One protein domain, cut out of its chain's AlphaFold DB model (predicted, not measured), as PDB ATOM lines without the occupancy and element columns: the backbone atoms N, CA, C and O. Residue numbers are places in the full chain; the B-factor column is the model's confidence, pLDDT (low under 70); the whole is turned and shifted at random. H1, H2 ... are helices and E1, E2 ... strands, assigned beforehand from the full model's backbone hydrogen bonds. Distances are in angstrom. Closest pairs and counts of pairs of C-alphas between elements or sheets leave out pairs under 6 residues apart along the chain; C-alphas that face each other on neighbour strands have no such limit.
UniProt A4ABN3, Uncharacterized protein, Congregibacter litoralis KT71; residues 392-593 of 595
ATOM      1  N   GLU A 392     -42.738-133.510 -13.396       82.19
ATOM      2  CA  GLU A 392     -43.945-133.100 -14.105       82.19
ATOM      3  C   GLU A 392     -45.186-133.346 -13.239       82.19
ATOM      4  O   GLU A 392     -46.029-132.462 -13.137       82.19
ATOM      5  N   GLU A 393     -45.258-134.482 -12.532       86.25
ATOM      6  CA  GLU A 393     -46.334-134.761 -11.570       86.25
ATOM      7  C   GLU A 393     -46.357-133.749 -10.411       86.25
ATOM      8  O   GLU A 393     -47.423-133.234 -10.071       86.25
ATOM      9  N   TYR A 394     -45.195-133.398  -9.836       82.00
ATOM     10  CA  TYR A 394     -45.126-132.332  -8.823       82.00
ATOM     11  C   TYR A 394     -45.504-130.965  -9.394       82.00
ATOM     12  O   TYR A 394     -46.211-130.206  -8.733       82.00
ATOM     13  N   ALA A 395     -45.038-130.635 -10.601       81.25
ATOM     14  CA  ALA A 395     -45.364-129.368 -11.244       81.25
ATOM     15  C   ALA A 395     -46.871-129.247 -11.514       81.25
ATOM     16  O   ALA A 395     -47.447-128.198 -11.239       81.25
ATOM     17  N   GLU A 396     -47.521-130.314 -11.986       85.69
ATOM     18  CA  GLU A 396     -48.967-130.347 -12.221       85.69
ATOM     19  C   GLU A 396     -49.760-130.221 -10.914       85.69
ATOM     20  O   GLU A 396     -50.642-129.369 -10.812       85.69
ATOM     21  N   ALA A 397     -49.393-130.987  -9.880       85.25
ATOM     22  CA  ALA A 397     -50.010-130.881  -8.558       85.25
ATOM     23  C   ALA A 397     -49.854-129.474  -7.950       85.25
ATOM     24  O   ALA A 397     -50.762-128.963  -7.294       85.25
ATOM     25  N   ALA A 398     -48.722-128.812  -8.202       84.62
ATOM     26  CA  ALA A 398     -48.460-127.467  -7.711       84.62
ATOM     27  C   ALA A 398     -49.253-126.373  -8.455       84.62
ATOM     28  O   ALA A 398     -49.587-125.361  -7.841       84.62
ATOM     29  N   LYS A 399     -49.613-126.554  -9.737       87.00
ATOM     30  CA  LYS A 399     -50.353-125.536 -10.517       87.00
ATOM     31  C   LYS A 399     -51.663-125.106  -9.860       87.00
ATOM     32  O   LYS A 399     -51.969-123.918  -9.867       87.00
ATOM     33  N   GLN A 400     -52.425-126.041  -9.287       85.19
ATOM     34  CA  GLN A 400     -53.719-125.727  -8.666       85.19
ATOM     35  C   GLN A 400     -53.556-124.805  -7.450       85.19
ATOM     36  O   GLN A 400     -54.252-123.799  -7.331       85.19
ATOM     37  N   MET A 401     -52.581-125.098  -6.585       84.62
ATOM     38  CA  MET A 401     -52.263-124.249  -5.436       84.62
ATOM     39  C   MET A 401     -51.613-122.925  -5.858       84.62
ATOM     40  O   MET A 401     -51.904-121.894  -5.257       84.62
ATOM     41  N   PHE A 402     -50.787-122.913  -6.910       85.06
ATOM     42  CA  PHE A 402     -50.235-121.671  -7.454       85.06
ATOM     43  C   PHE A 402     -51.350-120.745  -7.961       85.06
ATOM     44  O   PHE A 402     -51.386-119.582  -7.574       85.06
ATOM     45  N   ALA A 403     -52.312-121.273  -8.724       86.88
ATOM     46  CA  ALA A 403     -53.482-120.523  -9.186       86.88
ATOM     47  C   ALA A 403     -54.379-120.037  -8.026       86.88
ATOM     48  O   ALA A 403     -54.965-118.956  -8.098       86.88
ATOM     49  N   ALA A 404     -54.464-120.791  -6.924       86.12
ATOM     50  CA  ALA A 404     -55.148-120.340  -5.710       86.12
ATOM     51  C   ALA A 404     -54.418-119.159  -5.039       86.12
ATOM     52  O   ALA A 404     -55.062-118.185  -4.661       86.12
ATOM     53  N   VAL A 405     -53.083-119.195  -4.945       84.44
ATOM     54  CA  VAL A 405     -52.279-118.068  -4.434       84.44
ATOM     55  C   VAL A 405     -52.379-116.850  -5.359       84.44
ATOM     56  O   VAL A 405     -52.572-115.737  -4.881       84.44
ATOM     57  N   GLU A 406     -52.295-117.051  -6.675       84.94
ATOM     58  CA  GLU A 406     -52.403-115.989  -7.680       84.94
ATOM     59  C   GLU A 406     -53.787-115.315  -7.659       84.94
ATOM     60  O   GLU A 406     -53.868-114.087  -7.681       84.94
ATOM     61  N   SER A 407     -54.873-116.090  -7.529       85.81
ATOM     62  CA  SER A 407     -56.243-115.549  -7.501       85.81
ATOM     63  C   SER A 407     -56.584-114.758  -6.232       85.81
ATOM     64  O   SER A 407     -57.449-113.884  -6.277       85.81
ATOM     65  N   LEU A 408     -55.883-115.006  -5.118       83.25
ATOM     66  CA  LEU A 408     -56.002-114.223  -3.881       83.25
ATOM     67  C   LEU A 408     -55.178-112.920  -3.906       83.25
ATOM     68  O   LEU A 408     -55.349-112.075  -3.027       83.25
ATOM     69  N   GLY A 409     -54.327-112.731  -4.919       81.19
ATOM     70  CA  GLY A 409     -53.581-111.498  -5.155       81.19
ATOM     71  C   GLY A 409     -52.439-111.231  -4.167       81.19
ATOM     72  O   GLY A 409     -51.969-112.105  -3.438       81.19
ATOM     73  N   VAL A 410     -51.951-109.987  -4.168       77.19
ATOM     74  CA  VAL A 410     -50.799-109.561  -3.349       77.19
ATOM     75  C   VAL A 410     -51.186-109.015  -1.971       77.19
ATOM     76  O   VAL A 410     -50.346-109.023  -1.070       77.19
ATOM     77  N   ASP A 411     -52.438-108.603  -1.766       84.25
ATOM     78  CA  ASP A 411     -52.921-107.992  -0.516       84.25
ATOM     79  C   ASP A 411     -53.358-109.058   0.504       84.25
ATOM     80  O   ASP A 411     -54.493-109.105   0.978       84.25
ATOM     81  N   THR A 412     -52.434-109.962   0.829       88.25
ATOM     82  CA  THR A 412     -52.676-111.128   1.690       88.25
ATOM     83  C   THR A 412     -51.969-110.986   3.043       88.25
ATOM     84  O   THR A 412     -50.890-110.387   3.109       88.25
ATOM     85  N   PRO A 413     -52.490-111.578   4.142       90.25
ATOM     86  CA  PRO A 413     -51.853-111.501   5.464       90.25
ATOM     87  C   PRO A 413     -50.388-111.964   5.462       90.25
ATOM     88  O   PRO A 413     -49.541-111.390   6.144       90.25
ATOM     89  N   ILE A 414     -50.064-112.962   4.638       88.94
ATOM     90  CA  ILE A 414     -48.709-113.500   4.492       88.94
ATOM     91  C   ILE A 414     -47.755-112.542   3.752       88.94
ATOM     92  O   ILE A 414     -46.594-112.415   4.149       88.94
ATOM     93  N   ASN A 415     -48.222-111.816   2.727       87.62
ATOM     94  CA  ASN A 415     -47.401-110.830   2.023       87.62
ATOM     95  C   ASN A 415     -47.291-109.514   2.809       87.62
ATOM     96  O   ASN A 415     -46.229-108.890   2.805       87.62
ATOM     97  N   ASN A 416     -48.331-109.138   3.559       90.12
ATOM     98  CA  ASN A 416     -48.285-108.043   4.529       90.12
ATOM     99  C   ASN A 416     -47.240-108.325   5.615       90.12
ATOM    100  O   ASN A 416     -46.379-107.481   5.873       90.12
ATOM    101  N   LEU A 417     -47.238-109.543   6.175       91.06
ATOM    102  CA  LEU A 417     -46.211-109.996   7.111       91.06
ATOM    103  C   LEU A 417     -44.815-109.931   6.474       91.06
ATOM    104  O   LEU A 417     -43.944-109.252   7.007       91.06
ATOM    105  N   ARG A 418     -44.601-110.543   5.300       88.88
ATOM    106  CA  ARG A 418     -43.307-110.488   4.589       88.88
ATOM    107  C   ARG A 418     -42.829-109.047   4.367       88.88
ATOM    108  O   ARG A 418     -41.699-108.711   4.710       88.88
ATOM    109  N   THR A 419     -43.685-108.186   3.822       88.19
ATOM    110  CA  THR A 419     -43.358-106.789   3.489       88.19
ATOM    111  C   THR A 419     -43.056-105.962   4.737       88.19
ATOM    112  O   THR A 419     -42.143-105.137   4.731       88.19
ATOM    113  N   CYS A 420     -43.765-106.218   5.838       93.12
ATOM    114  CA  CYS A 420     -43.450-105.656   7.145       93.12
ATOM    115  C   CYS A 420     -42.072-106.110   7.659       93.12
ATOM    116  O   CYS A 420     -41.292-105.267   8.104       93.12
ATOM    117  N   LEU A 421     -41.754-107.406   7.574       89.88
ATOM    118  CA  LEU A 421     -40.496-107.988   8.061       89.88
ATOM    119  C   LEU A 421     -39.266-107.578   7.243       89.88
ATOM    120  O   LEU A 421     -38.160-107.579   7.777       89.88
ATOM    121  N   MET A 422     -39.442-107.194   5.975       86.12
ATOM    122  CA  MET A 422     -38.367-106.630   5.149       86.12
ATOM    123  C   MET A 422     -37.987-105.186   5.529       86.12
ATOM    124  O   MET A 422     -36.963-104.688   5.059       86.12
ATOM    125  N   ARG A 423     -38.764-104.493   6.377       89.50
ATOM    126  CA  ARG A 423     -38.372-103.164   6.878       89.50
ATOM    127  C   ARG A 423     -37.188-103.293   7.847       89.50
ATOM    128  O   ARG A 423     -37.261-104.143   8.734       89.50
ATOM    129  N   PRO A 424     -36.122-102.473   7.743       87.88
ATOM    130  CA  PRO A 424     -34.897-102.654   8.530       87.88
ATOM    131  C   PRO A 424     -35.111-102.755  10.048       87.88
ATOM    132  O   PRO A 424     -34.490-103.586  10.710       87.88
ATOM    133  N   GLU A 425     -36.007-101.941  10.602       91.38
ATOM    134  CA  GLU A 425     -36.357-101.926  12.021       91.38
ATOM    135  C   GLU A 425     -37.043-103.224  12.479       91.38
ATOM    136  O   GLU A 425     -36.682-103.796  13.511       91.38
ATOM    137  N   ASN A 426     -37.966-103.747  11.669       90.88
ATOM    138  CA  ASN A 426     -38.679-104.993  11.944       90.88
ATOM    139  C   ASN A 426     -37.790-106.214  11.699       90.88
ATOM    140  O   ASN A 426     -37.892-107.202  12.418       90.88
ATOM    141  N   TYR A 427     -36.874-106.128  10.735       86.75
ATOM    142  CA  TYR A 427     -35.885-107.155  10.433       86.75
ATOM    143  C   TYR A 427     -34.909-107.375  11.600       86.75
ATOM    144  O   TYR A 427     -34.653-108.510  12.005       86.75
ATOM    145  N   GLU A 428     -34.400-106.296  12.207       86.12
ATOM    146  CA  GLU A 428     -33.568-106.401  13.412       86.12
ATOM    147  C   GLU A 428     -34.381-106.839  14.642       86.12
ATOM    148  O   GLU A 428     -33.897-107.654  15.432       86.12
ATOM    149  N   LYS A 429     -35.640-106.396  14.778       87.75
ATOM    150  CA  LYS A 429     -36.551-106.893  15.823       87.75
ATOM    151  C   LYS A 429     -36.833-108.393  15.671       87.75
ATOM    152  O   LYS A 429     -36.804-109.111  16.664       87.75
ATOM    153  N   MET A 430     -37.029-108.888  14.451       85.88
ATOM    154  CA  MET A 430     -37.207-110.308  14.137       85.88
ATOM    155  C   MET A 430     -35.966-111.125  14.507       85.88
ATOM    156  O   MET A 430     -36.081-112.114  15.229       85.88
ATOM    157  N   LYS A 431     -34.768-110.679  14.099       83.31
ATOM    158  CA  LYS A 431     -33.501-111.288  14.538       83.31
ATOM    159  C   LYS A 431     -33.376-111.313  16.056       83.31
ATOM    160  O   LYS A 431     -32.865-112.283  16.610       83.31
ATOM    161  N   GLU A 432     -33.811-110.255  16.739       84.56
ATOM    162  CA  GLU A 432     -33.822-110.212  18.197       84.56
ATOM    163  C   GLU A 432     -34.815-111.211  18.806       84.56
ATOM    164  O   GLU A 432     -34.423-111.930  19.722       84.56
ATOM    165  N   VAL A 433     -36.049-111.287  18.301       81.69
ATOM    166  CA  VAL A 433     -37.079-112.247  18.735       81.69
ATOM    167  C   VAL A 433     -36.575-113.679  18.589       81.69
ATOM    168  O   VAL A 433     -36.580-114.420  19.572       81.69
ATOM    169  N   MET A 434     -36.049-114.022  17.407       76.00
ATOM    170  CA  MET A 434     -35.396-115.304  17.144       76.00
ATOM    171  C   MET A 434     -34.280-115.539  18.175       76.00
ATOM    172  O   MET A 434     -34.336-116.495  18.947       76.00
ATOM    173  N   ARG A 435     -33.302-114.622  18.271       78.25
ATOM    174  CA  ARG A 435     -32.127-114.762  19.155       78.25
ATOM    175  C   ARG A 435     -32.493-114.897  20.636       78.25
ATOM    176  O   ARG A 435     -31.760-115.549  21.374       78.25
ATOM    177  N   ARG A 436     -33.576-114.256  21.086       75.44
ATOM    178  CA  ARG A 436     -34.057-114.303  22.474       75.44
ATOM    179  C   ARG A 436     -34.917-115.536  22.788       75.44
ATOM    180  O   ARG A 436     -35.233-115.701  23.961       75.44
ATOM    181  N   ARG A 437     -35.298-116.361  21.797       69.38
ATOM    182  CA  ARG A 437     -36.203-117.524  21.954       69.38
ATOM    183  C   ARG A 437     -37.484-117.178  22.743       69.38
ATOM    184  O   ARG A 437     -37.862-117.888  23.665       69.38
ATOM    185  N   SER A 438     -38.112-116.035  22.452       66.06
ATOM    186  CA  SER A 438     -39.245-115.543  23.253       66.06
ATOM    187  C   SER A 438     -40.593-115.856  22.604       66.06
ATOM    188  O   SER A 438     -40.913-115.276  21.567       66.06
ATOM    189  N   GLU A 439     -41.415-116.673  23.273       62.66
ATOM    190  CA  GLU A 439     -42.819-116.963  22.915       62.66
ATOM    191  C   GLU A 439     -43.621-115.667  22.661       62.66
ATOM    192  O   GLU A 439     -44.263-115.477  21.627       62.66
ATOM    193  N   ASN A 440     -43.497-114.700  23.578       73.06
ATOM    194  CA  ASN A 440     -44.127-113.383  23.456       73.06
ATOM    195  C   ASN A 440     -43.579-112.564  22.278       73.06
ATOM    196  O   ASN A 440     -44.304-111.749  21.713       73.06
ATOM    197  N   GLY A 441     -42.323-112.787  21.888       77.75
ATOM    198  CA  GLY A 441     -41.679-112.082  20.784       77.75
ATOM    199  C   GLY A 441     -42.289-112.411  19.420       77.75
ATOM    200  O   GLY A 441     -42.405-111.518  18.585       77.75
ATOM    201  N   ALA A 442     -42.729-113.654  19.196       77.88
ATOM    202  CA  ALA A 442     -43.417-114.038  17.960       77.88
ATOM    203  C   ALA A 442     -44.769-113.312  17.821       77.88
ATOM    204  O   ALA A 442     -45.067-112.733  16.777       77.88
ATOM    205  N   ASN A 443     -45.548-113.262  18.906       81.12
ATOM    206  CA  ASN A 443     -46.806-112.514  18.954       81.12
ATOM    207  C   ASN A 443     -46.590-110.996  18.837       81.12
ATOM    208  O   ASN A 443     -47.365-110.316  18.166       81.12
ATOM    209  N   GLU A 444     -45.529-110.456  19.448       83.94
ATOM    210  CA  GLU A 444     -45.136-109.050  19.294       83.94
ATOM    211  C   GLU A 444     -44.812-108.724  17.826       83.94
ATOM    212  O   GLU A 444     -45.285-107.717  17.307       83.94
ATOM    213  N   LEU A 445     -44.072-109.600  17.138       86.38
ATOM    214  CA  LEU A 445     -43.706-109.454  15.729       86.38
ATOM    215  C   LEU A 445     -44.936-109.438  14.808       86.38
ATOM    216  O   LEU A 445     -45.088-108.533  13.989       86.38
ATOM    217  N   LEU A 446     -45.841-110.408  14.979       88.56
ATOM    218  CA  LEU A 446     -47.104-110.487  14.240       88.56
ATOM    219  C   LEU A 446     -47.969-109.235  14.472       88.56
ATOM    220  O   LEU A 446     -48.458-108.625  13.518       88.56
ATOM    221  N   LYS A 447     -48.061-108.780  15.729       89.25
ATOM    222  CA  LYS A 447     -48.782-107.560  16.118       89.25
ATOM    223  C   LYS A 447     -48.173-106.286  15.520       89.25
ATOM    224  O   LYS A 447     -48.929-105.431  15.070       89.25
ATOM    225  N   ILE A 448     -46.843-106.155  15.484       91.44
ATOM    226  CA  ILE A 448     -46.143-105.037  14.820       91.44
ATOM    227  C   ILE A 448     -46.506-104.982  13.331       91.44
ATOM    228  O   ILE A 448     -46.691-103.899  12.779       91.44
ATOM    229  N   CYS A 449     -46.655-106.144  12.696       92.31
ATOM    230  CA  CYS A 449     -47.036-106.254  11.294       92.31
ATOM    231  C   CYS A 449     -48.544-106.175  11.023       92.31
ATOM    232  O   CYS A 449     -48.937-106.225   9.860       92.31
ATOM    233  N   GLY A 450     -49.384-106.033  12.055       93.06
ATOM    234  CA  GLY A 450     -50.839-105.955  11.903       93.06
ATOM    235  C   GLY A 450     -51.480-107.246  11.381       93.06
ATOM    236  O   GLY A 450     -52.521-107.181  10.739       93.06
ATOM    237  N   VAL A 451     -50.856-108.402  11.625       91.50
ATOM    238  CA  VAL A 451     -51.312-109.717  11.149       91.50
ATOM    239  C   VAL A 451     -51.634-110.593  12.353       91.50
ATOM    240  O   VAL A 451     -50.780-110.763  13.222       91.50
ATOM    241  N   SER A 452     -52.836-111.167  12.427       89.94
ATOM    242  CA  SER A 452     -53.165-112.127  13.484       89.94
ATOM    243  C   SER A 452     -52.858-113.577  13.063       89.94
ATOM    244  O   SER A 452     -52.854-113.901  11.870       89.94
ATOM    245  N   PRO A 453     -52.632-114.494  14.027       87.81
ATOM    246  CA  PRO A 453     -52.550-115.925  13.741       87.81
ATOM    247  C   PRO A 453     -53.814-116.487  13.079       87.81
ATOM    248  O   PRO A 453     -53.721-117.463  12.338       87.81
ATOM    249  N   ASP A 454     -54.983-115.893  13.332       89.44
ATOM    250  CA  ASP A 454     -56.251-116.372  12.785       89.44
ATOM    251  C   ASP A 454     -56.456-115.911  11.328       89.44
ATOM    252  O   ASP A 454     -56.883-116.723  10.509       89.44
ATOM    253  N   ASP A 455     -55.997-114.709  10.948       91.00
ATOM    254  CA  ASP A 455     -55.945-114.280   9.534       91.00
ATOM    255  C   ASP A 455     -55.042-115.209   8.703       91.00
ATOM    256  O   ASP A 455     -55.367-115.587   7.576       91.00
ATOM    257  N   LEU A 456     -53.895-115.608   9.270       90.88
ATOM    258  CA  LEU A 456     -52.962-116.549   8.640       90.88
ATOM    259  C   LEU A 456     -53.563-117.953   8.502       90.88
ATOM    260  O   LEU A 456     -53.339-118.613   7.486       90.88
ATOM    261  N   LYS A 457     -54.343-118.407   9.491       90.44
ATOM    262  CA  LYS A 457     -55.083-119.674   9.414       90.44
ATOM    263  C   LYS A 457     -56.160-119.646   8.349       90.44
ATOM    264  O   LYS A 457     -56.258-120.604   7.590       90.44
ATOM    265  N   GLU A 458     -56.966-118.590   8.299       91.56
ATOM    266  CA  GLU A 458     -58.053-118.481   7.330       91.56
ATOM    267  C   GLU A 458     -57.502-118.372   5.905       91.56
ATOM    268  O   GLU A 458     -57.927-119.113   5.018       91.56
ATOM    269  N   TYR A 459     -56.487-117.529   5.696       90.81
ATOM    270  CA  TYR A 459     -55.780-117.446   4.421       90.81
ATOM    271  C   TYR A 459     -55.170-118.799   4.022       90.81
ATOM    272  O   TYR A 459     -55.372-119.270   2.902       90.81
ATOM    273  N   GLY A 460     -54.487-119.469   4.954       88.69
ATOM    274  CA  GLY A 460     -53.946-120.805   4.727       88.69
ATOM    275  C   GLY A 460     -55.026-121.827   4.374       88.69
ATOM    276  O   GLY A 460     -54.835-122.575   3.425       88.69
ATOM    277  N   ALA A 461     -56.179-121.817   5.048       90.62
ATOM    278  CA  ALA A 461     -57.294-122.717   4.752       90.62
ATOM    279  C   ALA A 461     -57.864-122.523   3.341       90.62
ATOM    280  O   ALA A 461     -58.192-123.510   2.684       90.62
ATOM    281  N   ARG A 462     -57.918-121.280   2.844       89.88
ATOM    282  CA  ARG A 462     -58.340-120.975   1.467       89.88
ATOM    283  C   ARG A 462     -57.342-121.482   0.414       89.88
ATOM    284  O   ARG A 462     -57.774-121.912  -0.648       89.88
ATOM    285  N   VAL A 463     -56.036-121.460   0.701       86.38
ATOM    286  CA  VAL A 463     -54.975-121.906  -0.234       86.38
ATOM    287  C   VAL A 463     -54.718-123.418  -0.172       86.38
ATOM    288  O   VAL A 463     -54.509-124.057  -1.199       86.38
ATOM    289  N   LEU A 464     -54.695-123.991   1.032       85.44
ATOM    290  CA  LEU A 464     -54.337-125.389   1.307       85.44
ATOM    291  C   LEU A 464     -55.544-126.338   1.282       85.44
ATOM    292  O   LEU A 464     -55.360-127.551   1.216       85.44
ATOM    293  N   GLY A 465     -56.767-125.814   1.397       87.31
ATOM    294  CA  GLY A 465     -57.973-126.608   1.656       87.31
ATOM    295  C   GLY A 465     -58.090-127.108   3.105       87.31
ATOM    296  O   GLY A 465     -59.043-127.806   3.441       87.31
ATOM    297  N   TYR A 466     -57.138-126.758   3.978       88.31
ATOM    298  CA  TYR A 466     -57.122-127.106   5.400       88.31
ATOM    299  C   TYR A 466     -56.400-126.033   6.225       88.31
ATOM    300  O   TYR A 466     -55.511-125.339   5.733       88.31
ATOM    301  N   PHE A 467     -56.741-125.915   7.509       88.50
ATOM    302  CA  PHE A 467     -56.082-124.960   8.403       88.50
ATOM    303  C   PHE A 467     -54.591-125.299   8.598       88.50
ATOM    304  O   PHE A 467     -54.277-126.421   9.014       88.50
ATOM    305  N   PRO A 468     -53.658-124.359   8.341       88.69
ATOM    306  CA  PRO A 468     -52.244-124.563   8.625       88.69
ATOM    307  C   PRO A 468     -52.016-124.667  10.138       88.69
ATOM    308  O   PRO A 468     -52.666-123.990  10.935       88.69
ATOM    309  N   LYS A 469     -51.057-125.507  10.529       87.38
ATOM    310  CA  LYS A 469     -50.649-125.721  11.924       87.38
ATOM    311  C   LYS A 469     -49.383-124.961  12.290       87.38
ATOM    312  O   LYS A 469     -49.109-124.797  13.475       87.38
ATOM    313  N   SER A 470     -48.605-124.507  11.309       86.69
ATOM    314  CA  SER A 470     -47.403-123.717  11.551       86.69
ATOM    315  C   SER A 470     -47.187-122.620  10.510       86.69
ATOM    316  O   SER A 470     -47.523-122.753   9.332       86.69
ATOM    317  N   LEU A 471     -46.603-121.525  10.990       86.88
ATOM    318  CA  LEU A 471     -46.012-120.432  10.233       86.88
ATOM    319  C   LEU A 471     -44.491-120.606  10.281       86.88
ATOM    320  O   LEU A 471     -43.940-120.858  11.346       86.88
ATOM    321  N   VAL A 472     -43.790-120.443   9.164       85.56
ATOM    322  CA  VAL A 472     -42.322-120.493   9.117       85.56
ATOM    323  C   VAL A 472     -41.788-119.217   8.494       85.56
ATOM    324  O   VAL A 472     -42.072-118.933   7.333       85.56
ATOM    325  N   ILE A 473     -40.983-118.477   9.249       84.38
ATOM    326  CA  ILE A 473     -40.271-117.295   8.765       84.38
ATOM    327  C   ILE A 473     -38.826-117.706   8.479       84.38
ATOM    328  O   ILE A 473     -38.095-118.063   9.401       84.38
ATOM    329  N   GLY A 474     -38.430-117.713   7.210       81.00
ATOM    330  CA  GLY A 474     -37.101-118.099   6.744       81.00
ATOM    331  C   GLY A 474     -36.224-116.900   6.391       81.00
ATOM    332  O   GLY A 474     -36.694-115.908   5.835       81.00
ATOM    333  N   LEU A 475     -34.932-117.022   6.689       75.56
ATOM    334  CA  LEU A 475     -33.865-116.130   6.249       75.56
ATOM    335  C   LEU A 475     -32.917-116.909   5.341       75.56
ATOM    336  O   LEU A 475     -32.111-117.706   5.825       75.56
ATOM    337  N   GLY A 476     -33.036-116.690   4.033       68.88
ATOM    338  CA  GLY A 476     -32.168-117.289   3.023       68.88
ATOM    339  C   GLY A 476     -30.971-116.401   2.688       68.88
ATOM    340  O   GLY A 476     -31.099-115.178   2.596       68.88
ATOM    341  N   ALA A 477     -29.814-117.023   2.459       56.06
ATOM    342  CA  ALA A 477     -28.664-116.388   1.821       56.06
ATOM    343  C   ALA A 477     -28.245-117.211   0.592       56.06
ATOM    344  O   ALA A 477     -27.578-118.239   0.719       56.06
ATOM    345  N   GLY A 478     -28.649-116.763  -0.601       53.56
ATOM    346  CA  GLY A 478     -28.257-117.383  -1.869       53.56
ATOM    347  C   GLY A 478     -26.786-117.106  -2.191       53.56
ATOM    348  O   GLY A 478     -26.356-115.952  -2.205       53.56
ATOM    349  N   ALA A 479     -25.995-118.158  -2.425       37.47
ATOM    350  CA  ALA A 479     -24.542-118.027  -2.583       37.47
ATOM    351  C   ALA A 479     -24.061-117.866  -4.040       37.47
ATOM    352  O   ALA A 479     -23.028-117.233  -4.266       37.47
ATOM    353  N   VAL A 480     -24.754-118.456  -5.025       37.44
ATOM    354  CA  VAL A 480     -24.287-118.546  -6.425       37.44
ATOM    355  C   VAL A 480     -25.476-118.591  -7.394       37.44
ATOM    356  O   VAL A 480     -26.470-119.254  -7.115       37.44
ATOM    357  N   ALA A 481     -25.356-117.936  -8.552       38.47
ATOM    358  CA  ALA A 481     -26.310-118.082  -9.652       38.47
ATOM    359  C   ALA A 481     -26.039-119.360 -10.475       38.47
ATOM    360  O   ALA A 481     -24.896-119.632 -10.840       38.47
ATOM    361  N   GLY A 482     -27.089-120.115 -10.807       34.78
ATOM    362  CA  GLY A 482     -27.061-121.268 -11.721       34.78
ATOM    363  C   GLY A 482     -27.104-122.654 -11.061       34.78
ATOM    364  O   GLY A 482     -27.628-123.582 -11.669       34.78
ATOM    365  N   VAL A 483     -26.611-122.795  -9.825       40.41
ATOM    366  CA  VAL A 483     -26.849-123.959  -8.946       40.41
ATOM    367  C   VAL A 483     -26.938-123.442  -7.509       40.41
ATOM    368  O   VAL A 483     -25.917-123.191  -6.866       40.41
ATOM    369  N   GLY A 484     -28.158-123.229  -7.019       45.03
ATOM    370  CA  GLY A 484     -28.395-122.645  -5.704       45.03
ATOM    371  C   GLY A 484     -28.289-123.686  -4.592       45.03
ATOM    372  O   GLY A 484     -29.231-124.424  -4.314       45.03
ATOM    373  N   ALA A 485     -27.152-123.718  -3.899       45.19
ATOM    374  CA  ALA A 485     -27.135-124.225  -2.532       45.19
ATOM    375  C   ALA A 485     -27.792-123.161  -1.636       45.19
ATOM    376  O   ALA A 485     -27.180-122.138  -1.321       45.19
ATOM    377  N   GLU A 486     -29.052-123.382  -1.271       55.53
ATOM    378  CA  GLU A 486     -29.817-122.491  -0.403       55.53
ATOM    379  C   GLU A 486     -29.643-122.938   1.047       55.53
ATOM    380  O   GLU A 486     -30.251-123.910   1.498       55.53
ATOM    381  N   VAL A 487     -28.800-122.217   1.786       55.41
ATOM    382  CA  VAL A 487     -28.722-122.344   3.244       55.41
ATOM    383  C   VAL A 487     -29.639-121.290   3.853       55.41
ATOM    384  O   VAL A 487     -29.388-120.087   3.752       55.41
ATOM    385  N   GLY A 488     -30.715-121.762   4.473       66.81
ATOM    386  CA  GLY A 488     -31.681-120.950   5.199       66.81
ATOM    387  C   GLY A 488     -31.646-121.233   6.698       66.81
ATOM    388  O   GLY A 488     -31.498-122.380   7.125       66.81
ATOM    389  N   VAL A 489     -31.826-120.182   7.499       68.94
ATOM    390  CA  VAL A 489     -32.166-120.302   8.925       68.94
ATOM    391  C   VAL A 489     -33.600-119.833   9.090       68.94
ATOM    392  O   VAL A 489     -33.926-118.706   8.720       68.94
ATOM    393  N   GLY A 490     -34.464-120.683   9.632       74.50
ATOM    394  CA  GLY A 490     -35.877-120.388   9.820       74.50
ATOM    395  C   GLY A 490     -36.318-120.414  11.278       74.50
ATOM    396  O   GLY A 490     -35.661-120.978  12.153       74.50
ATOM    397  N   TYR A 491     -37.477-119.812  11.516       75.88
ATOM    398  CA  TYR A 491     -38.191-119.824  12.782       75.88
ATOM    399  C   TYR A 491     -39.621-120.314  12.535       75.88
ATOM    400  O   TYR A 491     -40.399-119.654  11.844       75.88
ATOM    401  N   ALA A 492     -39.941-121.502  13.046       80.56
ATOM    402  CA  ALA A 492     -41.260-122.112  12.972       80.56
ATOM    403  C   ALA A 492     -42.078-121.737  14.210       80.56
ATOM    404  O   ALA A 492     -41.657-121.976  15.333       80.56
ATOM    405  N   ILE A 493     -43.260-121.180  13.996       79.69
ATOM    406  CA  ILE A 493     -44.196-120.703  15.008       79.69
ATOM    407  C   ILE A 493     -45.454-121.571  14.860       79.69
ATOM    408  O   ILE A 493     -46.046-121.568  13.775       79.69
ATOM    409  N   PRO A 494     -45.873-122.351  15.872       81.44
ATOM    410  CA  PRO A 494     -47.127-123.086  15.782       81.44
ATOM    411  C   PRO A 494     -48.301-122.097  15.770       81.44
ATOM    412  O   PRO A 494     -48.264-121.043  16.403       81.44
ATOM    413  N   LEU A 495     -49.338-122.403  14.996       78.69
ATOM    414  CA  LEU A 495     -50.537-121.574  14.862       78.69
ATOM    415  C   LEU A 495     -51.616-122.060  15.837       78.69
ATOM    416  O   LEU A 495     -52.723-122.422  15.449       78.69
ATOM    417  N   ASP A 496     -51.299-122.076  17.125       76.88
ATOM    418  CA  ASP A 496     -52.198-122.455  18.214       76.88
ATOM    419  C   ASP A 496     -52.185-121.414  19.352       76.88
ATOM    420  O   ASP A 496     -51.721-120.282  19.190       76.88
ATOM    421  N   ARG A 497     -52.836-121.727  20.479       53.62
ATOM    422  CA  ARG A 497     -52.887-120.829  21.640       53.62
ATOM    423  C   ARG A 497     -51.645-121.074  22.502       53.62
ATOM    424  O   ARG A 497     -51.572-122.121  23.131       53.62
ATOM    425  N   ALA A 498     -50.776-120.059  22.578       57.62
ATOM    426  CA  ALA A 498     -49.428-120.047  23.180       57.62
ATOM    427  C   ALA A 498     -48.304-120.580  22.254       57.62
ATOM    428  O   ALA A 498     -47.792-121.677  22.462       57.62
ATOM    429  N   PRO A 499     -47.897-119.790  21.238       59.81
ATOM    430  CA  PRO A 499     -46.902-120.223  20.269       59.81
ATOM    431  C   PRO A 499     -45.459-120.201  20.802       59.81
ATOM    432  O   PRO A 499     -44.802-119.157  20.829       59.81
ATOM    433  N   ASP A 500     -44.935-121.378  21.141       64.94
ATOM    434  CA  ASP A 500     -43.503-121.601  21.368       64.94
ATOM    435  C   ASP A 500     -42.765-121.765  20.028       64.94
ATOM    436  O   ASP A 500     -42.852-122.799  19.357       64.94
ATOM    437  N   GLY A 501     -42.086-120.699  19.598       63.09
ATOM    438  CA  GLY A 501     -41.409-120.630  18.306       63.09
ATOM    439  C   GLY A 501     -40.008-121.251  18.321       63.09
ATOM    440  O   GLY A 501     -39.193-120.982  19.207       63.09
ATOM    441  N   ARG A 502     -39.691-122.044  17.293       69.31
ATOM    442  CA  ARG A 502     -38.536-122.953  17.255       69.31
ATOM    443  C   ARG A 502     -37.651-122.719  16.046       69.31
ATOM    444  O   ARG A 502     -38.128-122.440  14.949       69.31
ATOM    445  N   TYR A 503     -36.349-122.881  16.234       61.84
ATOM    446  CA  TYR A 503     -35.390-122.797  15.142       61.84
ATOM    447  C   TYR A 503     -35.427-124.035  14.245       61.84
ATOM    448  O   TYR A 503     -35.469-125.174  14.715       61.84
ATOM    449  N   LEU A 504     -35.315-123.795  12.944       66.62
ATOM    450  CA  LEU A 504     -34.940-124.806  11.965       66.62
ATOM    451  C   LEU A 504     -33.783-124.300  11.116       66.62
ATOM    452  O   LEU A 504     -33.661-123.106  10.838       66.62
ATOM    453  N   PHE A 505     -32.965-125.232  10.666       56.19
ATOM    454  CA  PHE A 505     -32.089-125.022   9.533       56.19
ATOM    455  C   PHE A 505     -32.731-125.714   8.327       56.19
ATOM    456  O   PHE A 505     -33.551-126.627   8.455       56.19
ATOM    457  N   SER A 506     -32.448-125.200   7.140       61.59
ATOM    458  CA  SER A 506     -32.914-125.780   5.885       61.59
ATOM    459  C   SER A 506     -31.797-125.660   4.865       61.59
ATOM    460  O   SER A 506     -31.349-124.548   4.582       61.59
ATOM    461  N   THR A 507     -31.351-126.789   4.321       52.50
ATOM    462  CA  THR A 507     -30.299-126.846   3.304       52.50
ATOM    463  C   THR A 507     -30.853-127.460   2.026       52.50
ATOM    464  O   THR A 507     -30.861-128.678   1.845       52.50
ATOM    465  N   GLY A 508     -31.336-126.594   1.140       50.28
ATOM    466  CA  GLY A 508     -31.838-126.971  -0.174       50.28
ATOM    467  C   GLY A 508     -30.725-127.053  -1.214       50.28
ATOM    468  O   GLY A 508     -29.841-126.196  -1.250       50.28
ATOM    469  N   LEU A 509     -30.798-128.043  -2.108       39.28
ATOM    470  CA  LEU A 509     -30.162-127.934  -3.423       39.28
ATOM    471  C   LEU A 509     -31.240-127.618  -4.464       39.28
ATOM    472  O   LEU A 509     -32.042-128.481  -4.842       39.28
ATOM    473  N   SER A 510     -31.234-126.385  -4.970       40.53
ATOM    474  CA  SER A 510     -32.027-126.009  -6.134       40.53
ATOM    475  C   SER A 510     -31.294-126.386  -7.424       40.53
ATOM    476  O   SER A 510     -30.227-125.875  -7.763       40.53
ATOM    477  N   SER A 511     -31.897-127.311  -8.178       33.88
ATOM    478  CA  SER A 511     -31.545-127.565  -9.576       33.88
ATOM    479  C   SER A 511     -32.426-126.687 -10.471       33.88
ATOM    480  O   SER A 511     -33.389-127.171 -11.068       33.88
ATOM    481  N   GLY A 512     -32.134-125.387 -10.500       34.91
ATOM    482  CA  GLY A 512     -32.863-124.388 -11.279       34.91
ATOM    483  C   GLY A 512     -31.918-123.321 -11.826       34.91
ATOM    484  O   GLY A 512     -30.937-122.964 -11.176       34.91
ATOM    485  N   ALA A 513     -32.206-122.819 -13.028       30.03
ATOM    486  CA  ALA A 513     -31.460-121.722 -13.637       30.03
ATOM    487  C   ALA A 513     -31.874-120.393 -12.983       30.03
ATOM    488  O   ALA A 513     -32.670-119.642 -13.542       30.03
ATOM    489  N   GLY A 514     -31.361-120.155 -11.775       38.28
ATOM    490  CA  GLY A 514     -31.787-119.064 -10.904       38.28
ATOM    491  C   GLY A 514     -30.645-118.295 -10.255       38.28
ATOM    492  O   GLY A 514     -29.518-118.786 -10.166       38.28
ATOM    493  N   GLY A 515     -30.923-117.058  -9.841       33.59
ATOM    494  CA  GLY A 515     -29.895-116.076  -9.482       33.59
ATOM    495  C   GLY A 515     -30.308-115.089  -8.394       33.59
ATOM    496  O   GLY A 515     -30.281-113.879  -8.619       33.59
ATOM    497  N   ALA A 516     -30.654-115.587  -7.207       39.78
ATOM    498  CA  ALA A 516     -30.924-114.752  -6.039       39.78
ATOM    499  C   ALA A 516     -29.617-114.301  -5.355       39.78
ATOM    500  O   ALA A 516     -28.950-115.077  -4.671       39.78
ATOM    501  N   ALA A 517     -29.255-113.027  -5.527       38.69
ATOM    502  CA  ALA A 517     -28.174-112.367  -4.794       38.69
ATOM    503  C   ALA A 517     -28.772-111.385  -3.771       38.69
ATOM    504  O   ALA A 517     -28.925-110.195  -4.046       38.69
ATOM    505  N   GLY A 518     -29.140-111.896  -2.595       48.91
ATOM    506  CA  GLY A 518     -29.860-111.139  -1.572       48.91
ATOM    507  C   GLY A 518     -29.921-111.855  -0.224       48.91
ATOM    508  O   GLY A 518     -29.563-113.027  -0.105       48.91
ATOM    509  N   ALA A 519     -30.349-111.112   0.799       54.06
ATOM    510  CA  ALA A 519     -30.853-111.685   2.039       54.06
ATOM    511  C   ALA A 519     -32.377-111.725   1.913       54.06
ATOM    512  O   ALA A 519     -33.026-110.679   1.978       54.06
ATOM    513  N   ASP A 520     -32.921-112.916   1.700       70.56
ATOM    514  CA  ASP A 520     -34.315-113.079   1.310       70.56
ATOM    515  C   ASP A 520     -35.142-113.513   2.521       70.56
ATOM    516  O   ASP A 520     -34.832-114.507   3.185       70.56
ATOM    517  N   VAL A 521     -36.204-112.756   2.810       77.69
ATOM    518  CA  VAL A 521     -37.206-113.133   3.812       77.69
ATOM    519  C   VAL A 521     -38.270-113.973   3.120       77.69
ATOM    520  O   VAL A 521     -38.973-113.485   2.229       77.69
ATOM    521  N   SER A 522     -38.403-115.226   3.546       83.06
ATOM    522  CA  SER A 522     -39.520-116.088   3.172       83.06
ATOM    523  C   SER A 522     -40.502-116.225   4.330       83.06
ATOM    524  O   SER A 522     -40.121-116.260   5.499       83.06
ATOM    525  N   VAL A 523     -41.789-116.294   4.012       85.25
ATOM    526  CA  VAL A 523     -42.857-116.556   4.979       85.25
ATOM    527  C   VAL A 523     -43.687-117.706   4.437       85.25
ATOM    528  O   VAL A 523     -44.118-117.666   3.289       85.25
ATOM    529  N   SER A 524     -43.882-118.751   5.235       86.12
ATOM    530  CA  SER A 524     -44.496-120.007   4.796       86.12
ATOM    531  C   SER A 524     -45.598-120.453   5.740       86.12
ATOM    532  O   SER A 524     -45.486-120.253   6.945       86.12
ATOM    533  N   LEU A 525     -46.618-121.118   5.209       87.44
ATOM    534  CA  LEU A 525     -47.658-121.790   5.984       87.44
ATOM    535  C   LEU A 525     -47.607-123.290   5.689       87.44
ATOM    536  O   LEU A 525     -47.477-123.683   4.530       87.44
ATOM    537  N   SER A 526     -47.704-124.121   6.729       85.06
ATOM    538  CA  SER A 526     -47.708-125.584   6.613       85.06
ATOM    539  C   SER A 526     -48.806-126.225   7.464       85.06
ATOM    540  O   SER A 526     -49.099-125.773   8.574       85.06
ATOM    541  N   GLY A 527     -49.412-127.299   6.952       83.31
ATOM    542  CA  GLY A 527     -50.298-128.209   7.689       83.31
ATOM    543  C   GLY A 527     -49.566-129.159   8.638       83.31
ATOM    544  O   GLY A 527     -50.199-129.838   9.455       83.31
ATOM    545  N   GLU A 528     -48.238-129.209   8.550       80.50
ATOM    546  CA  GLU A 528     -47.381-129.919   9.491       80.50
ATOM    547  C   GLU A 528     -47.250-129.092  10.779       80.50
ATOM    548  O   GLU A 528     -47.068-127.869  10.757       80.50
ATOM    549  N   GLY A 529     -47.393-129.760  11.925       76.25
ATOM    550  CA  GLY A 529     -47.129-129.140  13.222       76.25
ATOM    551  C   GLY A 529     -45.626-128.977  13.435       76.25
ATOM    552  O   GLY A 529     -44.841-129.766  12.912       76.25
ATOM    553  N   VAL A 530     -45.219-127.984  14.226       73.00
ATOM    554  CA  VAL A 530     -43.803-127.829  14.588       73.00
ATOM    555  C   VAL A 530     -43.368-129.053  15.410       73.00
ATOM    556  O   VAL A 530     -44.030-129.362  16.406       73.00
ATOM    557  N   PRO A 531     -42.295-129.779  15.041       64.75
ATOM    558  CA  PRO A 531     -41.955-131.013  15.735       64.75
ATOM    559  C   PRO A 531     -41.612-130.817  17.218       64.75
ATOM    560  O   PRO A 531     -41.107-129.778  17.663       64.75
ATOM    561  N   THR A 532     -41.872-131.858  18.009       62.25
ATOM    562  CA  THR A 532     -41.740-131.834  19.476       62.25
ATOM    563  C   THR A 532     -40.529-132.591  20.024       62.25
ATOM    564  O   THR A 532     -40.294-132.543  21.227       62.25
ATOM    565  N   LYS A 533     -39.754-133.280  19.177       58.41
ATOM    566  CA  LYS A 533     -38.641-134.158  19.582       58.41
ATOM    567  C   LYS A 533     -37.287-133.552  19.222       58.41
ATOM    568  O   LYS A 533     -37.134-133.097  18.100       58.41
ATOM    569  N   HIS A 534     -36.299-133.687  20.113       50.50
ATOM    570  CA  HIS A 534     -34.953-133.081  20.042       50.50
ATOM    571  C   HIS A 534     -34.177-133.177  18.715       50.50
ATOM    572  O   HIS A 534     -33.241-132.409  18.532       50.50
ATOM    573  N   TRP A 535     -34.513-134.110  17.821       48.06
ATOM    574  CA  TRP A 535     -33.946-134.194  16.476       48.06
ATOM    575  C   TRP A 535     -35.003-134.732  15.515       48.06
ATOM    576  O   TRP A 535     -35.518-135.836  15.709       48.06
ATOM    577  N   VAL A 536     -35.304-133.970  14.463       53.38
ATOM    578  CA  VAL A 536     -36.142-134.408  13.342       53.38
ATOM    579  C   VAL A 536     -35.487-133.961  12.038       53.38
ATOM    580  O   VAL A 536     -35.056-132.814  11.907       53.38
ATOM    581  N   VAL A 537     -35.406-134.888  11.083       51.50
ATOM    582  CA  VAL A 537     -35.013-134.631   9.695       51.50
ATOM    583  C   VAL A 537     -36.246-134.871   8.840       51.50
ATOM    584  O   VAL A 537     -36.715-136.004   8.727       51.50
ATOM    585  N   GLU A 538     -36.780-133.800   8.264       61.50
ATOM    586  CA  GLU A 538     -37.887-133.862   7.316       61.50
ATOM    587  C   GLU A 538     -37.315-133.783   5.902       61.50
ATOM    588  O   GLU A 538     -36.517-132.912   5.566       61.50
ATOM    589  N   ARG A 539     -37.711-134.722   5.047       64.38
ATOM    590  CA  ARG A 539     -37.399-134.658   3.619       64.38
ATOM    591  C   ARG A 539     -38.646-134.222   2.880       64.38
ATOM    592  O   ARG A 539     -39.750-134.663   3.199       64.38
ATOM    593  N   GLY A 540     -38.456-133.361   1.895       68.25
ATOM    594  CA  GLY A 540     -39.525-132.848   1.062       68.25
ATOM    595  C   GLY A 540     -39.048-132.626  -0.361       68.25
ATOM    596  O   GLY A 540     -37.909-132.921  -0.729       68.25
ATOM    597  N   LYS A 541     -39.951-132.091  -1.167       76.00
ATOM    598  CA  LYS A 541     -39.634-131.447  -2.441       76.00
ATOM    599  C   LYS A 541     -40.428-130.159  -2.508       76.00
ATOM    600  O   LYS A 541     -41.478-130.058  -1.880       76.00
ATOM    601  N   SER A 542     -39.961-129.190  -3.273       69.69
ATOM    602  CA  SER A 542     -40.712-127.965  -3.493       69.69
ATOM    603  C   SER A 542     -40.705-127.568  -4.959       69.69
ATOM    604  O   SER A 542     -39.718-127.742  -5.671       69.69
ATOM    605  N   VAL A 543     -41.832-127.056  -5.441       74.31
ATOM    606  CA  VAL A 543     -41.934-126.488  -6.787       74.31
ATOM    607  C   VAL A 543     -41.995-124.981  -6.641       74.31
ATOM    608  O   VAL A 543     -42.950-124.451  -6.075       74.31
ATOM    609  N   SER A 544     -40.960-124.305  -7.127       72.38
ATOM    610  CA  SER A 544     -40.835-122.853  -7.084       72.38
ATOM    611  C   SER A 544     -41.300-122.226  -8.397       72.38
ATOM    612  O   SER A 544     -40.854-122.602  -9.482       72.38
ATOM    613  N   PHE A 545     -42.178-121.240  -8.250       74.12
ATOM    614  CA  PHE A 545     -42.731-120.360  -9.267       74.12
ATOM    615  C   PHE A 545     -42.281-118.937  -8.920       74.12
ATOM    616  O   PHE A 545     -42.869-118.283  -8.055       74.12
ATOM    617  N   SER A 546     -41.222-118.443  -9.557       67.38
ATOM    618  CA  SER A 546     -40.835-117.034  -9.467       67.38
ATOM    619  C   SER A 546     -41.270-116.311 -10.739       67.38
ATOM    620  O   SER A 546     -41.001-116.749 -11.860       67.38
ATOM    621  N   GLY A 547     -42.008-115.215 -10.574       53.62
ATOM    622  CA  GLY A 547     -42.634-114.520 -11.688       53.62
ATOM    623  C   GLY A 547     -42.748-113.026 -11.435       53.62
ATOM    624  O   GLY A 547     -43.151-112.581 -10.364       53.62
ATOM    625  N   LYS A 548     -42.467-112.231 -12.473       48.78
ATOM    626  CA  LYS A 548     -42.713-110.779 -12.452       48.78
ATOM    627  C   LYS A 548     -44.198-110.429 -12.254       48.78
ATOM    628  O   LYS A 548     -44.483-109.324 -11.806       48.78
ATOM    629  N   LEU A 549     -45.110-111.360 -12.559       41.06
ATOM    630  CA  LEU A 549     -46.566-111.206 -12.443       41.06
ATOM    631  C   LEU A 549     -47.030-110.855 -11.019       41.06
ATOM    632  O   LEU A 549     -47.886-109.993 -10.868       41.06
ATOM    633  N   LEU A 550     -46.411-111.433  -9.983       49.78
ATOM    634  CA  LEU A 550     -46.725-111.139  -8.576       49.78
ATOM    635  C   LEU A 550     -45.809-110.057  -7.970       49.78
ATOM    636  O   LEU A 550     -45.523-110.075  -6.777       49.78
ATOM    637  N   GLY A 551     -45.289-109.128  -8.783       53.22
ATOM    638  CA  GLY A 551     -44.539-107.967  -8.287       53.22
ATOM    639  C   GLY A 551     -43.276-108.331  -7.496       53.22
ATOM    640  O   GLY A 551     -43.053-107.802  -6.411       53.22
ATOM    641  N   SER A 552     -42.442-109.231  -8.036       63.47
ATOM    642  CA  SER A 552     -41.226-109.794  -7.401       63.47
ATOM    643  C   SER A 552     -41.452-110.675  -6.158       63.47
ATOM    644  O   SER A 552     -40.542-110.880  -5.353       63.47
ATOM    645  N   VAL A 553     -42.643-111.263  -6.027       68.19
ATOM    646  CA  VAL A 553     -42.901-112.388  -5.115       68.19
ATOM    647  C   VAL A 553     -42.649-113.716  -5.839       68.19
ATOM    648  O   VAL A 553     -43.099-113.918  -6.967       68.19
ATOM    649  N   GLY A 554     -41.940-114.632  -5.179       75.25
ATOM    650  CA  GLY A 554     -41.819-116.031  -5.585       75.25
ATOM    651  C   GLY A 554     -42.666-116.931  -4.686       75.25
ATOM    652  O   GLY A 554     -42.613-116.808  -3.463       75.25
ATOM    653  N   VAL A 555     -43.426-117.846  -5.283       81.06
ATOM    654  CA  VAL A 555     -44.232-118.852  -4.579       81.06
ATOM    655  C   VAL A 555     -43.504-120.190  -4.658       81.06
ATOM    656  O   VAL A 555     -43.220-120.662  -5.752       81.06
ATOM    657  N   SER A 556     -43.211-120.830  -3.530       82.25
ATOM    658  CA  SER A 556     -42.708-122.210  -3.497       82.25
ATOM    659  C   SER A 556     -43.731-123.109  -2.822       82.25
ATOM    660  O   SER A 556     -44.187-122.808  -1.722       82.25
ATOM    661  N   ILE A 557     -44.132-124.190  -3.482       82.00
ATOM    662  CA  ILE A 557     -45.148-125.125  -2.989       82.00
ATOM    663  C   ILE A 557     -44.437-126.367  -2.478       82.00
ATOM    664  O   ILE A 557     -43.707-127.014  -3.228       82.00
ATOM    665  N   ASN A 558     -44.630-126.669  -1.198       81.88
ATOM    666  CA  ASN A 558     -43.919-127.708  -0.472       81.88
ATOM    667  C   ASN A 558     -44.727-129.008  -0.463       81.88
ATOM    668  O   ASN A 558     -45.913-129.027  -0.131       81.88
ATOM    669  N   PHE A 559     -44.043-130.098  -0.782       80.94
ATOM    670  CA  PHE A 559     -44.546-131.460  -0.768       80.94
ATOM    671  C   PHE A 559     -43.748-132.289   0.242       80.94
ATOM    672  O   PHE A 559     -42.527-132.112   0.352       80.94
ATOM    673  N   PRO A 560     -44.387-133.254   0.922       78.69
ATOM    674  CA  PRO A 560     -43.665-134.229   1.723       78.69
ATOM    675  C   PRO A 560     -42.807-135.113   0.805       78.69
ATOM    676  O   PRO A 560     -43.070-135.225  -0.394       78.69
ATOM    677  N   GLU A 561     -41.814-135.820   1.358       71.69
ATOM    678  CA  GLU A 561     -41.005-136.798   0.601       71.69
ATOM    679  C   GLU A 561     -41.873-137.790  -0.206       71.69
ATOM    680  O   GLU A 561     -41.437-138.297  -1.240       71.69
ATOM    681  N   ARG A 562     -43.096-138.077   0.274       69.38
ATOM    682  CA  ARG A 562     -43.964-139.169  -0.195       69.38
ATOM    683  C   ARG A 562     -45.422-138.735  -0.352       69.38
ATOM    684  O   ARG A 562     -46.306-139.217   0.348       69.38
ATOM    685  N   GLY A 563     -45.665-137.822  -1.284       79.12
ATOM    686  CA  GLY A 563     -47.010-137.459  -1.721       79.12
ATOM    687  C   GLY A 563     -47.008-136.374  -2.796       79.12
ATOM    688  O   GLY A 563     -46.058-135.602  -2.897       79.12
ATOM    689  N   LEU A 564     -48.095-136.319  -3.569       83.88
ATOM    690  CA  LEU A 564     -48.444-135.196  -4.452       83.88
ATOM    691  C   LEU A 564     -49.447-134.226  -3.810       83.88
ATOM    692  O   LEU A 564     -49.855-133.261  -4.441       83.88
ATOM    693  N   VAL A 565     -49.850-134.459  -2.559       84.88
ATOM    694  CA  VAL A 565     -50.634-133.488  -1.789       84.88
ATOM    695  C   VAL A 565     -49.658-132.470  -1.190       84.88
ATOM    696  O   VAL A 565     -48.766-132.891  -0.445       84.88
ATOM    697  N   PRO A 566     -49.784-131.162  -1.481       83.88
ATOM    698  CA  PRO A 566     -48.950-130.149  -0.849       83.88
ATOM    699  C   PRO A 566     -49.169-130.112   0.670       83.88
ATOM    700  O   PRO A 566     -50.309-130.087   1.143       83.88
ATOM    701  N   THR A 567     -48.083-130.069   1.444       85.31
ATOM    702  CA  THR A 567     -48.131-129.877   2.906       85.31
ATOM    703  C   THR A 567     -48.022-128.413   3.316       85.31
ATOM    704  O   THR A 567     -48.350-128.069   4.449       85.31
ATOM    705  N   GLY A 568     -47.605-127.528   2.409       85.62
ATOM    706  CA  GLY A 568     -47.505-126.099   2.675       85.62
ATOM    707  C   GLY A 568     -47.075-125.295   1.457       85.62
ATOM    708  O   GLY A 568     -46.796-125.842   0.394       85.62
ATOM    709  N   PHE A 569     -46.947-123.986   1.631       84.56
ATOM    710  CA  PHE A 569     -46.358-123.090   0.637       84.56
ATOM    711  C   PHE A 569     -45.592-121.956   1.316       84.56
ATOM    712  O   PHE A 569     -45.825-121.633   2.482       84.56
ATOM    713  N   SER A 570     -44.679-121.355   0.568       83.62
ATOM    714  CA  SER A 570     -43.763-120.302   0.983       83.62
ATOM    715  C   SER A 570     -43.862-119.136   0.009       83.62
ATOM    716  O   SER A 570     -43.708-119.328  -1.194       83.62
ATOM    717  N   LEU A 571     -44.067-117.923   0.517       80.25
ATOM    718  CA  LEU A 571     -43.835-116.692  -0.231       80.25
ATOM    719  C   LEU A 571     -42.438-116.173   0.097       80.25
ATOM    720  O   LEU A 571     -42.181-115.705   1.207       80.25
ATOM    721  N   GLY A 572     -41.536-116.273  -0.871       75.38
ATOM    722  CA  GLY A 572     -40.241-115.609  -0.858       75.38
ATOM    723  C   GLY A 572     -40.256-114.351  -1.721       75.38
ATOM    724  O   GLY A 572     -41.200-114.076  -2.460       75.38
ATOM    725  N   GLY A 573     -39.172-113.591  -1.663       65.50
ATOM    726  CA  GLY A 573     -38.884-112.589  -2.681       65.50
ATOM    727  C   GLY A 573     -37.734-111.698  -2.251       65.50
ATOM    728  O   GLY A 573     -37.857-110.974  -1.261       65.50
ATOM    729  N   GLY A 574     -36.640-111.777  -2.999       57.47
ATOM    730  CA  GLY A 574     -35.480-110.908  -2.875       57.47
ATOM    731  C   GLY A 574     -35.522-109.731  -3.841       57.47
ATOM    732  O   GLY A 574     -36.425-109.593  -4.662       57.47
ATOM    733  N   VAL A 575     -34.472-108.913  -3.813       50.19
ATOM    734  CA  VAL A 575     -34.281-107.776  -4.740       50.19
ATOM    735  C   VAL A 575     -33.753-108.225  -6.123       50.19
ATOM    736  O   VAL A 575     -33.142-107.447  -6.854       50.19
ATOM    737  N   GLY A 576     -33.930-109.507  -6.465       42.34
ATOM    738  CA  GLY A 576     -33.395-110.150  -7.665       42.34
ATOM    739  C   GLY A 576     -34.323-110.032  -8.876       42.34
ATOM    740  O   GLY A 576     -35.534-110.211  -8.775       42.34
ATOM    741  N   LEU A 577     -33.745-109.763 -10.049       36.38
ATOM    742  CA  LEU A 577     -34.469-109.717 -11.322       36.38
ATOM    743  C   LEU A 577     -34.377-111.074 -12.035       36.38
ATOM    744  O   LEU A 577     -33.468-111.296 -12.832       36.38
ATOM    745  N   GLY A 578     -35.342-111.958 -11.781       38.25
ATOM    746  CA  GLY A 578     -35.448-113.276 -12.414       38.25
ATOM    747  C   GLY A 578     -36.898-113.753 -12.525       38.25
ATOM    748  O   GLY A 578     -37.784-113.228 -11.852       38.25
ATOM    749  N   ALA A 579     -37.138-114.719 -13.410       40.97
ATOM    750  CA  ALA A 579     -38.366-115.505 -13.461       40.97
ATOM    751  C   ALA A 579     -37.956-116.967 -13.663       40.97
ATOM    752  O   ALA A 579     -37.198-117.273 -14.583       40.97
ATOM    753  N   GLU A 580     -38.398-117.842 -12.767       52.59
ATOM    754  CA  GLU A 580     -37.855-119.183 -12.577       52.59
ATOM    755  C   GLU A 580     -39.005-120.163 -12.330       52.59
ATOM    756  O   GLU A 580     -39.768-120.021 -11.376       52.59
ATOM    757  N   LEU A 581     -39.109-121.183 -13.177       45.28
ATOM    758  CA  LEU A 581     -39.916-122.373 -12.922       45.28
ATOM    759  C   LEU A 581     -38.948-123.515 -12.625       45.28
ATOM    760  O   LEU A 581     -38.222-123.963 -13.513       45.28
ATOM    761  N   GLY A 582     -38.900-123.954 -11.369       51.66
ATOM    762  CA  GLY A 582     -37.906-124.918 -10.907       51.66
ATOM    763  C   GLY A 582     -38.452-125.865  -9.849       51.66
ATOM    764  O   GLY A 582     -38.964-125.434  -8.820       51.66
ATOM    765  N   VAL A 583     -38.285-127.171 -10.069       50.00
ATOM    766  CA  VAL A 583     -38.470-128.171  -9.009       50.00
ATOM    767  C   VAL A 583     -37.187-128.223  -8.183       50.00
ATOM    768  O   VAL A 583     -36.158-128.731  -8.637       50.00
ATOM    769  N   VAL A 584     -37.257-127.677  -6.975       55.78
ATOM    770  CA  VAL A 584     -36.188-127.648  -5.979       55.78
ATOM    771  C   VAL A 584     -36.306-128.892  -5.099       55.78
ATOM    772  O   VAL A 584     -37.373-129.221  -4.579       55.78
ATOM    773  N   THR A 585     -35.206-129.623  -4.920       50.19
ATOM    774  CA  THR A 585     -35.208-130.787  -4.024       50.19
ATOM    775  C   THR A 585     -34.765-130.319  -2.643       50.19
ATOM    776  O   THR A 585     -33.583-130.351  -2.307       50.19
ATOM    777  N   ASN A 586     -35.726-129.816  -1.865       50.69
ATOM    778  CA  ASN A 586     -35.479-129.292  -0.528       50.69
ATOM    779  C   ASN A 586     -35.411-130.407   0.523       50.69
ATOM    780  O   ASN A 586     -36.425-130.893   1.028       50.69
ATOM    781  N   THR A 587     -34.189-130.760   0.917       45.06
ATOM    782  CA  THR A 587     -33.932-131.456   2.178       45.06
ATOM    783  C   THR A 587     -34.134-130.462   3.328       45.06
ATOM    784  O   THR A 587     -33.376-129.501   3.479       45.06
ATOM    785  N   ARG A 588     -35.174-130.652   4.149       48.12
ATOM    786  CA  ARG A 588     -35.432-129.808   5.326       48.12
ATOM    787  C   ARG A 588     -34.613-130.340   6.503       48.12
ATOM    788  O   ARG A 588     -35.127-130.892   7.479       48.12
ATOM    789  N   ASP A 589     -33.300-130.221   6.348       48.12
ATOM    790  CA  ASP A 589     -32.335-130.791   7.272       48.12
ATOM    791  C   ASP A 589     -32.227-129.968   8.563       48.12
ATOM    792  O   ASP A 589     -31.578-128.926   8.614       48.12
ATOM    793  N   GLN A 590     -32.763-130.574   9.627       41.66
ATOM    794  CA  GLN A 590     -32.473-130.328  11.044       41.66
ATOM    795  C   GLN A 590     -33.222-129.155  11.701       41.66
ATOM    796  O   GLN A 590     -32.853-127.982  11.625       41.66
ATOM    797  N   TYR A 591     -34.219-129.522  12.507       46.19
ATOM    798  CA  TYR A 591     -34.638-128.714  13.652       46.19
ATOM    799  C   TYR A 591     -33.572-128.821  14.746       46.19
ATOM    800  O   TYR A 591     -33.233-129.927  15.172       46.19
ATOM    801  N   LEU A 592     -33.042-127.679  15.187       38.59
ATOM    802  CA  LEU A 592     -31.992-127.599  16.203       38.59
ATOM    803  C   LEU A 592     -32.613-127.168  17.536       38.59
ATOM    804  O   LEU A 592     -33.076-126.037  17.682       38.59
ATOM    805  N   TYR A 593     -32.627-128.097  18.491       44.41
ATOM    806  CA  TYR A 593     -33.113-127.890  19.856       44.41
ATOM    807  C   TYR A 593     -31.950-127.522  20.791       44.41
ATOM    808  O   TYR A 593     -30.791-127.741  20.450       44.41
TER     809      TYR A 593
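What this domain is: This is residues 392 to 593 of the 595 residues of an uncharacterized protein of Congregibacter litoralis KT71 (UniProt A4ABN3). A closed barrel of eight antiparallel strands has five helices packed round part of its outside: H1 covers E5 and E6, H2 packs on E4, H5 crosses over E1 and E4, and the helical hairpin H3 and H4 sits farther out near E2. E3 and E8 are mostly bare. The printed part has 202 residues, with five named helices followed by eight named strands; the class is mixed. Round the ring run E1 E2 E3 E8 E5 E6 E7 E4 and back to E1. It is compact, with a radius of gyration of the C-alphas of 15.4 A, and rounded, spanning 41 by 34 by 33 A.

How they stand to each other: The barrel holds E1, residues 470 to 478, E2, 484 to 494, E3, 502 to 510, E4, 519 to 526, E5, 538 to 546, E6, 554 to 560, E7, 568 to 572, and E8, 580 to 588. E1 E2 E3 and E5 E6 E7 are meanders, each strand the antiparallel neighbour of the one before. E1 to E4, E4 to E7 and E5 to E8 are Greek keys, four strands with three in a meander and the first beside the fourth. Within hydrogen-bond range are N 473 and O 491 of E1 and E2, 2.9 A, N 507 and O 587 of E3 and E8, 3.5 A, and N 523 and O 571 of E4 and E7, 2.9 A. Outside the barrel, H1, residues 392 to 407, has a height over the sheet of 8.8 A; its closest C-alphas to E6 are Ala 398 and Ile 557, 6.2 A. H2, residues 413 to 421, runs along E4 at 27 degrees on the local plane. H5, residues 453 to 464, runs across E1 at 83 degrees on the local plane. H1 and H5 touch at a steep tilt of 50 degrees, with residues 401 to 405 and 462 to 464 alone; the closest C-alphas are Ala 404 and Val 463, 5.7 A. H3, residues 424 to 436, and H4, residues 439 to 448, form a hairpin at a shallow tilt of 12 degrees, with the C-alphas of Val 433 and Gly 441 closest, 5.0 A. Every O i to N i+4 pair is within hydrogen-bond range in H2, H3 and H5; H1 has 10 of 12 and H4 5 of 6.

Where its parts are: H1 begins at C-alpha 392 (-43.945, -133.100, -14.105) and is 22.4 A long, with a kink of 31 degrees near residue 400. E2, 28.5 A, bends by 50 degrees at residue 489. E8, 21.0 A, bends by 57 degrees at residue 583 and ends at C-alpha 588 (-35.432, -129.808, 5.326).

The domain as a whole: The farthest C-alphas, Glu 392 and Asn 440, are 42.4 A apart. The printed part has no cut, and the link E4 to E5 is long, with 11 residues. The mean pLDDT of the printed part is 71.2; 81 residues are under 70, among them 497 to 519 and 573 to 593.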